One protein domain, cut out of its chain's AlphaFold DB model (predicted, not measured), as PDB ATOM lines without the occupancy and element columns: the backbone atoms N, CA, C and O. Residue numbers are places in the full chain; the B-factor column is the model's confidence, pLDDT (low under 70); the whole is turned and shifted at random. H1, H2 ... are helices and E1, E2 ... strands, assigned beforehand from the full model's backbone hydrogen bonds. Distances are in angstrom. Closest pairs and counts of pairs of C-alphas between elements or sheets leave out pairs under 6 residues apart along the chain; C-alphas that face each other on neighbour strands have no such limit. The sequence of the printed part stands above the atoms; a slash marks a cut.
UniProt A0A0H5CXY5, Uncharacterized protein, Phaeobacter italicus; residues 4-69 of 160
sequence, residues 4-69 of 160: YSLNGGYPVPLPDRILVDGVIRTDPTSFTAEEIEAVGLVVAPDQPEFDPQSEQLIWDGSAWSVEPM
ATOM      1  N   TYR A   4     167.731 128.419 187.138       94.00
ATOM      2  CA  TYR A   4     166.478 127.840 187.599       94.00
ATOM      3  C   TYR A   4     165.318 128.382 186.769       94.00
ATOM      4  O   TYR A   4     165.256 129.578 186.483       94.00
ATOM      5  N   SER A   5     164.395 127.502 186.403       94.56
ATOM      6  CA  SER A   5     163.126 127.835 185.762       94.56
ATOM      7  C   SER A   5     162.023 127.859 186.815       94.56
ATOM      8  O   SER A   5     161.867 126.899 187.569       94.56
ATOM      9  N   LEU A   6     161.268 128.957 186.877       93.88
ATOM     10  CA  LEU A   6     160.087 129.080 187.731       93.88
ATOM     11  C   LEU A   6     158.845 128.731 186.912       93.88
ATOM     12  O   LEU A   6     158.458 129.512 186.043       93.88
ATOM     13  N   ASN A   7     158.207 127.593 187.197       89.88
ATOM     14  CA  ASN A   7     156.979 127.148 186.519       89.88
ATOM     15  C   ASN A   7     157.075 127.160 184.977       89.88
ATOM     16  O   ASN A   7     156.143 127.582 184.292       89.88
ATOM     17  N   GLY A   8     158.220 126.748 184.425       91.25
ATOM     18  CA  GLY A   8     158.471 126.770 182.978       91.25
ATOM     19  C   GLY A   8     158.891 128.137 182.427       91.25
ATOM     20  O   GLY A   8     159.121 128.277 181.229       91.25
ATOM     21  N   GLY A   9     159.034 129.153 183.277       93.81
ATOM     22  CA  GLY A   9     159.588 130.448 182.897       93.81
ATOM     23  C   GLY A   9     161.034 130.357 182.404       93.81
ATOM     24  O   GLY A   9     161.722 129.355 182.594       93.81
ATOM     25  N   TYR A  10     161.500 131.429 181.765       94.00
ATOM     26  CA  TYR A  10     162.867 131.495 181.254       94.00
ATOM     27  C   TYR A  10     163.894 131.292 182.390       94.00
ATOM     28  O   TYR A  10     163.722 131.904 183.451       94.00
ATOM     29  N   PRO A  11     164.950 130.475 182.203       95.75
ATOM     30  CA  PRO A  11     165.908 130.193 183.264       95.75
ATOM     31  C   PRO A  11     166.670 131.437 183.728       95.75
ATOM     32  O   PRO A  11     167.248 132.173 182.929       95.75
ATOM     33  N   VAL A  12     166.717 131.645 185.042       93.75
ATOM     34  CA  VAL A  12     167.401 132.770 185.699       93.75
ATOM     35  C   VAL A  12     168.282 132.275 186.847       93.75
ATOM     36  O   VAL A  12     168.108 131.148 187.311       93.75
ATOM     37  N   PRO A  13     169.251 133.072 187.332       93.31
ATOM     38  CA  PRO A  13     169.935 132.767 188.586       93.31
ATOM     39  C   PRO A  13     168.947 132.528 189.732       93.31
ATOM     40  O   PRO A  13     167.833 133.053 189.711       93.31
ATOM     41  N   LEU A  14     169.368 131.764 190.747       91.88
ATOM     42  CA  LEU A  14     168.555 131.544 191.944       91.88
ATOM     43  C   LEU A  14     168.113 132.904 192.524       91.88
ATOM     44  O   LEU A  14     168.983 133.741 192.777       91.88
ATOM     45  N   PRO A  15     166.805 133.149 192.717       91.12
ATOM     46  CA  PRO A  15     166.326 134.419 193.247       91.12
ATOM     47  C   PRO A  15     166.860 134.701 194.652       91.12
ATOM     48  O   PRO A  15     166.989 133.793 195.466       91.12
ATOM     49  N   ASP A  16     167.053 135.980 194.980       92.94
ATOM     50  CA  ASP A  16     167.510 136.390 196.317       92.94
ATOM     51  C   ASP A  16     166.470 136.144 197.424       92.94
ATOM     52  O   ASP A  16     166.771 136.217 198.615       92.94
ATOM     53  N   ARG A  17     165.211 135.901 197.041       93.44
ATOM     54  CA  ARG A  17     164.098 135.680 197.962       93.44
ATOM     55  C   ARG A  17     163.131 134.627 197.438       93.44
ATOM     56  O   ARG A  17     162.785 134.652 196.259       93.44
ATOM     57  N   ILE A  18     162.636 133.780 198.334       93.38
ATOM     58  CA  ILE A  18     161.570 132.808 198.059       93.38
ATOM     59  C   ILE A  18     160.526 132.850 199.178       93.38
ATOM     60  O   ILE A  18     160.833 133.230 200.311       93.38
ATOM     61  N   LEU A  19     159.280 132.504 198.857       92.69
ATOM     62  CA  LEU A  19     158.180 132.426 199.818       92.69
ATOM     63  C   LEU A  19     157.897 130.956 200.124       92.69
ATOM     64  O   LEU A  19     157.287 130.279 199.308       92.69
ATOM     65  N   VAL A  20     158.310 130.489 201.298       91.12
ATOM     66  CA  VAL A  20     158.125 129.100 201.738       91.12
ATOM     67  C   VAL A  20     157.075 129.099 202.838       91.12
ATOM     68  O   VAL A  20     157.255 129.772 203.850       91.12
ATOM     69  N   ASP A  21     155.958 128.404 202.627       87.69
ATOM     70  CA  ASP A  21     154.876 128.263 203.615       87.69
ATOM     71  C   ASP A  21     154.394 129.593 204.233       87.69
ATOM     72  O   ASP A  21     154.075 129.693 205.418       87.69
ATOM     73  N   GLY A  22     154.353 130.658 203.425       88.25
ATOM     74  CA  GLY A  22     153.937 131.993 203.870       88.25
ATOM     75  C   GLY A  22     155.030 132.820 204.562       88.25
ATOM     76  O   GLY A  22     154.771 133.962 204.940       88.25
ATOM     77  N   VAL A  23     156.255 132.299 204.683       90.19
ATOM     78  CA  VAL A  23     157.424 133.003 205.228       90.19
ATOM     79  C   VAL A  23     158.390 133.378 204.106       90.19
ATOM     80  O   VAL A  23     158.796 132.547 203.297       90.19
ATOM     81  N   ILE A  24     158.779 134.653 204.052       91.44
ATOM     82  CA  ILE A  24     159.772 135.135 203.086       91.44
ATOM     83  C   ILE A  24     161.169 134.793 203.607       91.44
ATOM     84  O   ILE A  24     161.589 135.302 204.647       91.44
ATOM     85  N   ARG A  25     161.905 133.975 202.854       91.44
ATOM     86  CA  ARG A  25     163.333 133.720 203.065       91.44
ATOM     87  C   ARG A  25     164.149 134.614 202.138       91.44
ATOM     88  O   ARG A  25     163.764 134.805 200.988       91.44
ATOM     89  N   THR A  26     165.260 135.161 202.628       92.00
ATOM     90  CA  THR A  26     166.067 136.167 201.902       92.00
ATOM     91  C   THR A  26     167.559 135.841 201.819       92.00
ATOM     92  O   THR A  26     168.330 136.677 201.363       92.00
ATOM     93  N   ASP A  27     167.985 134.679 202.318       90.19
ATOM     94  CA  ASP A  27     169.364 134.199 202.196       90.19
ATOM     95  C   ASP A  27     169.398 132.973 201.270       90.19
ATOM     96  O   ASP A  27     169.097 131.866 201.732       90.19
ATOM     97  N   PRO A  28     169.778 133.145 199.991       87.31
ATOM     98  CA  PRO A  28     169.818 132.068 199.003       87.31
ATOM     99  C   PRO A  28     170.758 130.925 199.357       87.31
ATOM    100  O   PRO A  28     170.572 129.811 198.875       87.31
ATOM    101  N   THR A  29     171.763 131.174 200.203       88.12
ATOM    102  CA  THR A  29     172.694 130.124 200.639       88.12
ATOM    103  C   THR A  29     172.073 129.184 201.669       88.12
ATOM    104  O   THR A  29     172.579 128.084 201.882       88.12
ATOM    105  N   SER A  30     170.957 129.601 202.276       87.69
ATOM    106  CA  SER A  30     170.203 128.823 203.258       87.69
ATOM    107  C   SER A  30     169.057 128.004 202.656       87.69
ATOM    108  O   SER A  30     168.447 127.231 203.392       87.69
ATOM    109  N   PHE A  31     168.732 128.196 201.370       91.94
ATOM    110  CA  PHE A  31     167.597 127.525 200.733       91.94
ATOM    111  C   PHE A  31     167.897 126.039 200.546       91.94
ATOM    112  O   PHE A  31     168.949 125.677 200.010       91.94
ATOM    113  N   THR A  32     166.973 125.174 200.962       91.56
ATOM    114  CA  THR A  32     167.090 123.733 200.700       91.56
ATOM    115  C   THR A  32     166.517 123.372 199.328       91.56
ATOM    116  O   THR A  32     165.775 124.147 198.722       91.56
ATOM    117  N   ALA A  33     166.859 122.187 198.814       89.81
ATOM    118  CA  ALA A  33     166.322 121.715 197.536       89.81
ATOM    119  C   ALA A  33     164.791 121.577 197.587       89.81
ATOM    120  O   ALA A  33     164.104 121.970 196.650       89.81
ATOM    121  N   GLU A  34     164.263 121.107 198.716       89.94
ATOM    122  CA  GLU A  34     162.829 120.942 198.947       89.94
ATOM    123  C   GLU A  34     162.098 122.290 198.962       89.94
ATOM    124  O   GLU A  34     161.014 122.406 198.401       89.94
ATOM    125  N   GLU A  35     162.696 123.328 199.559       91.81
ATOM    126  CA  GLU A  35     162.130 124.684 199.561       91.81
ATOM    127  C   GLU A  35     162.099 125.291 198.153       91.81
ATOM    128  O   GLU A  35     161.125 125.946 197.785       91.81
ATOM    129  N   ILE A  36     163.148 125.062 197.357       91.38
ATOM    130  CA  ILE A  36     163.246 125.515 195.963       91.38
ATOM    131  C   ILE A  36     162.168 124.828 195.107       91.38
ATOM    132  O   ILE A  36     161.426 125.500 194.389       91.38
ATOM    133  N   GLU A  37     162.018 123.510 195.233       89.94
ATOM    134  CA  GLU A  37     160.984 122.758 194.514       89.94
ATOM    135  C   GLU A  37     159.567 123.148 194.959       89.94
ATOM    136  O   GLU A  37     158.684 123.319 194.117       89.94
ATOM    137  N   ALA A  38     159.342 123.366 196.262       89.94
ATOM    138  CA  ALA A  38     158.041 123.758 196.808       89.94
ATOM    139  C   ALA A  38     157.534 125.102 196.258       89.94
ATOM    140  O   ALA A  38     156.324 125.304 196.143       89.94
ATOM    141  N   VAL A  39     158.442 126.009 195.877       91.44
ATOM    142  CA  VAL A  39     158.089 127.289 195.238       91.44
ATOM    143  C   VAL A  39     158.021 127.212 193.708       91.44
ATOM    144  O   VAL A  39     157.825 128.237 193.053       91.44
ATOM    145  N   GLY A  40     158.155 126.016 193.129       90.62
ATOM    146  CA  GLY A  40     158.066 125.776 191.687       90.62
ATOM    147  C   GLY A  40     159.334 126.131 190.908       90.62
ATOM    148  O   GLY A  40     159.268 126.285 189.685       90.62
ATOM    149  N   LEU A  41     160.474 126.292 191.590       93.25
ATOM    150  CA  LEU A  41     161.775 126.447 190.946       93.25
ATOM    151  C   LEU A  41     162.377 125.069 190.666       93.25
ATOM    152  O   LEU A  41     162.503 124.235 191.557       93.25
ATOM    153  N   VAL A  42     162.812 124.853 189.429       92.69
ATOM    154  CA  VAL A  42     163.505 123.632 189.002       92.69
ATOM    155  C   VAL A  42     164.835 124.021 188.373       92.69
ATOM    156  O   VAL A  42     164.920 125.027 187.670       92.69
ATOM    157  N   VAL A  43     165.888 123.241 188.623       92.75
ATOM    158  CA  VAL A  43     167.193 123.450 187.977       92.75
ATOM    159  C   VAL A  43     167.032 123.262 186.468       92.75
ATOM    160  O   VAL A  43     166.615 122.196 186.015       92.75
ATOM    161  N   ALA A  44     167.375 124.288 185.691       93.69
ATOM    162  CA  ALA A  44     167.392 124.192 184.238       93.69
ATOM    163  C   ALA A  44     168.634 123.408 183.769       93.69
ATOM    164  O   ALA A  44     169.685 123.502 184.415       93.69
ATOM    165  N   PRO A  45     168.552 122.656 182.655       93.94
ATOM    166  CA  PRO A  45     169.730 122.050 182.046       93.94
ATOM    167  C   PRO A  45     170.749 123.125 181.650       93.94
ATOM    168  O   PRO A  45     170.397 124.288 181.412       93.94
ATOM    169  N   ASP A  46     172.019 122.725 181.568       93.00
ATOM    170  CA  ASP A  46     173.082 123.624 181.131       93.00
ATOM    171  C   ASP A  46     172.785 124.148 179.719       93.00
ATOM    172  O   ASP A  46     172.350 123.409 178.832       93.00
ATOM    173  N   GLN A  47     172.994 125.451 179.532       92.62
ATOM    174  CA  GLN A  47     172.796 126.113 178.249       92.62
ATOM    175  C   GLN A  47     173.805 125.557 177.226       92.62
ATOM    176  O   GLN A  47     175.002 125.536 177.531       92.62
ATOM    177  N   PRO A  48     173.365 125.123 176.032       94.25
ATOM    178  CA  PRO A  48     174.278 124.661 174.996       94.25
ATOM    179  C   PRO A  48     175.137 125.817 174.467       94.25
ATOM    180  O   PRO A  48     174.761 126.991 174.535       94.25
ATOM    181  N   GLU A  49     176.304 125.473 173.926       94.38
ATOM    182  CA  GLU A  49     177.106 126.405 173.136       94.38
ATOM    183  C   GLU A  49     176.375 126.713 171.820       94.38
ATOM    184  O   GLU A  49     175.787 125.816 171.217       94.38
ATOM    185  N   PHE A  50     176.379 127.980 171.404       94.50
ATOM    186  CA  PHE A  50     175.756 128.447 170.164       94.50
ATOM    187  C   PHE A  50     176.522 129.658 169.618       94.50
ATOM    188  O   PHE A  50     177.179 130.375 170.381       94.50
ATOM    189  N   ASP A  51     176.426 129.903 168.314       93.12
ATOM    190  CA  ASP A  51     176.983 131.091 167.668       93.12
ATOM    191  C   ASP A  51     175.970 132.251 167.685       93.12
ATOM    192  O   ASP A  51     175.011 132.245 166.912       93.12
ATOM    193  N   PRO A  52     176.188 133.318 168.476       88.94
ATOM    194  CA  PRO A  52     175.256 134.443 168.545       88.94
ATOM    195  C   PRO A  52     175.171 135.270 167.250       88.94
ATOM    196  O   PRO A  52     174.344 136.179 167.177       88.94
ATOM    197  N   GLN A  53     176.023 135.023 166.246       87.06
ATOM    198  CA  GLN A  53     175.936 135.667 164.929       87.06
ATOM    199  C   GLN A  53     175.021 134.930 163.947       87.06
ATOM    200  O   GLN A  53     174.550 135.553 162.994       87.06
ATOM    201  N   SER A  54     174.749 133.640 164.158       89.56
ATOM    202  CA  SER A  54     173.980 132.816 163.214       89.56
ATOM    203  C   SER A  54     172.868 131.985 163.854       89.56
ATOM    204  O   SER A  54     171.986 131.512 163.143       89.56
ATOM    205  N   GLU A  55     172.849 131.866 165.178       94.69
ATOM    206  CA  GLU A  55     171.937 131.020 165.942       94.69
ATOM    207  C   GLU A  55     171.266 131.808 167.075       94.69
ATOM    208  O   GLU A  55     171.747 132.845 167.540       94.69
ATOM    209  N   GLN A  56     170.127 131.299 167.532       93.31
ATOM    210  CA  GLN A  56     169.391 131.789 168.685       93.31
ATOM    211  C   GLN A  56     169.051 130.632 169.623       93.31
ATOM    212  O   GLN A  56     168.791 129.508 169.191       93.31
ATOM    213  N   LEU A  57     169.024 130.933 170.920       94.62
ATOM    214  CA  LEU A  57     168.555 130.008 171.940       94.62
ATOM    215  C   LEU A  57     167.064 130.176 172.169       94.62
ATOM    216  O   LEU A  57     166.575 131.293 172.356       94.62
ATOM    217  N   ILE A  58     166.367 129.052 172.232       94.50
ATOM    218  CA  ILE A  58     164.955 128.989 172.580       94.50
ATOM    219  C   ILE A  58     164.792 128.125 173.827       94.50
ATOM    220  O   ILE A  58     165.468 127.114 174.008       94.50
ATOM    221  N   TRP A  59     163.901 128.566 174.710       95.31
ATOM    222  CA  TRP A  59     163.499 127.841 175.907       95.31
ATOM    223  C   TRP A  59     162.045 127.395 175.761       95.31
ATOM    224  O   TRP A  59     161.164 128.237 175.581       95.31
ATOM    225  N   ASP A  60     161.787 126.089 175.857       93.75
ATOM    226  CA  ASP A  60     160.442 125.514 175.687       93.75
ATOM    227  C   ASP A  60     159.663 125.323 177.001       93.75
ATOM    228  O   ASP A  60     158.541 124.814 177.005       93.75
ATOM    229  N   GLY A  61     160.253 125.731 178.126       92.50
ATOM    230  CA  GLY A  61     159.728 125.484 179.469       92.50
ATOM    231  C   GLY A  61     160.475 124.398 180.239       92.50
ATOM    232  O   GLY A  61     160.379 124.352 181.465       92.50
ATOM    233  N   SER A  62     161.253 123.566 179.552       93.19
ATOM    234  CA  SER A  62     161.971 122.435 180.146       93.19
ATOM    235  C   SER A  62     163.373 122.206 179.576       93.19
ATOM    236  O   SER A  62     164.250 121.719 180.292       93.19
ATOM    237  N   ALA A  63     163.600 122.576 178.318       94.12
ATOM    238  CA  ALA A  63     164.834 122.346 177.595       94.12
ATOM    239  C   ALA A  63     165.225 123.552 176.733       94.12
ATOM    240  O   ALA A  63     164.398 124.368 176.316       94.12
ATOM    241  N   TRP A  64     166.530 123.633 176.469       95.62
ATOM    242  CA  TRP A  64     167.098 124.536 175.479       95.62
ATOM    243  C   TRP A  64     167.056 123.888 174.098       95.62
ATOM    244  O   TRP A  64     167.450 122.730 173.945       95.62
ATOM    245  N   SER A  65     166.680 124.660 173.085       95.25
ATOM    246  CA  SER A  65     166.967 124.360 171.686       95.25
ATOM    247  C   SER A  65     167.825 125.468 171.079       95.25
ATOM    248  O   SER A  65     167.720 126.639 171.449       95.25
ATOM    249  N   VAL A  66     168.711 125.077 170.163       96.25
ATOM    250  CA  VAL A  66     169.476 126.002 169.323       96.25
ATOM    251  C   VAL A  66     168.832 125.978 167.951       96.25
ATOM    252  O   VAL A  66     168.682 124.911 167.352       96.25
ATOM    253  N   GLU A  67     168.440 127.144 167.465       94.75
ATOM    254  CA  GLU A  67     167.866 127.296 166.137       94.75
ATOM    255  C   GLU A  67     168.684 128.296 165.324       94.75
ATOM    256  O   GLU A  67     169.161 129.285 165.883       94.75
ATOM    257  N   PRO A  68     168.825 128.102 164.003       92.69
ATOM    258  CA  PRO A  68     169.376 129.133 163.140       92.69
ATOM    259  C   PRO A  68     168.543 130.408 163.255       92.69
ATOM    260  O   PRO A  68     167.309 130.368 163.218       92.69
ATOM    261  N   MET A  69     169.207 131.556 163.353       89.56
ATOM    262  CA  MET A  69     168.519 132.823 163.184       89.56
ATOM    263  C   MET A  69     167.889 132.865 161.788       89.56
ATOM    264  O   MET A  69     168.506 132.430 160.809       89.56
TER     265      MET A  69
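What this domain is: This is residues 4 to 69 of the 160 residues of an uncharacterized protein of Phaeobacter italicus (UniProt A0A0H5CXY5). Three small two-stranded pieces are strung along one rod: the short pair E1 and E4 in the middle, the hairpin E2 and E3 at one end, and the longer hairpin E5 and E6 at the other. The one short helix, H1, sits between the middle pair and E2, and long links join the middle to both hairpins. The printed part has 66 residues, with the named elements in the order E1 E2 E3 H1 E4 E5 E6; each of the three two-stranded sheets is antiparallel. The class is mixed, helices and strands, with 28 residues, under half, in named elements. The whole is loose, with a radius of gyration of the C-alphas of 14.6 A, and spans 45 by 18 by 14 A.

How they stand to each other: Start at E1, residues 4 to 6, and look for its antiparallel neighbour E4, residues 41 to 43; their directions stand at 150 degrees, and N 5 and O 42 are within hydrogen-bond range at 2.8 A. Next come E2, residues 18 to 20, and E3, residues 23 to 25, an antiparallel hairpin at 141 degrees, where N 23 and O 20 are 2.8 A apart. E1 and E2 are apart. In H1, residues 33 to 38, every O i to N i+4 pair is within hydrogen-bond range. The closest C-alphas of E2 and H1 are those of Val 20 and Glu 35, 6.3 A apart; those of H1 and E4 are Ile 36 and Val 42, 7.2 A apart. Farther on, E5, residues 55 to 59, and E6, residues 64 to 68, form an antiparallel hairpin at 150 degrees, with N 56 and O 67 at 2.8 A and N 65 and O 58 at 2.9 A. H1 is apart from both E5 and E6, and E4 and E5 are apart.

Where its parts are: Find C-alpha 4 at (166.478, 127.840, 187.599), where E1 begins; it runs 6.5 A to C-alpha 6. E2 and E3 are each 6.3 A long. H1 begins at C-alpha 33, at (166.322, 121.715, 197.536), and runs 8.6 A to C-alpha 38. E4 is 6.9 A long. E5 and E6 are the longest strands, 13.4 A each, and E6 ends at C-alpha 68, at (169.376, 129.133, 163.140).

The domain as a whole: The two C-alphas farthest apart are those of Gly 22 and Ser 54, 45.3 A. The links E1 to E2 and E4 to E5 are long, with 11 residues each; E2 to E3, H1 to E4 and E5 to E6 are tight. The printed part has no cut. Its mean pLDDT is 92.2, and no printed residue is under 70.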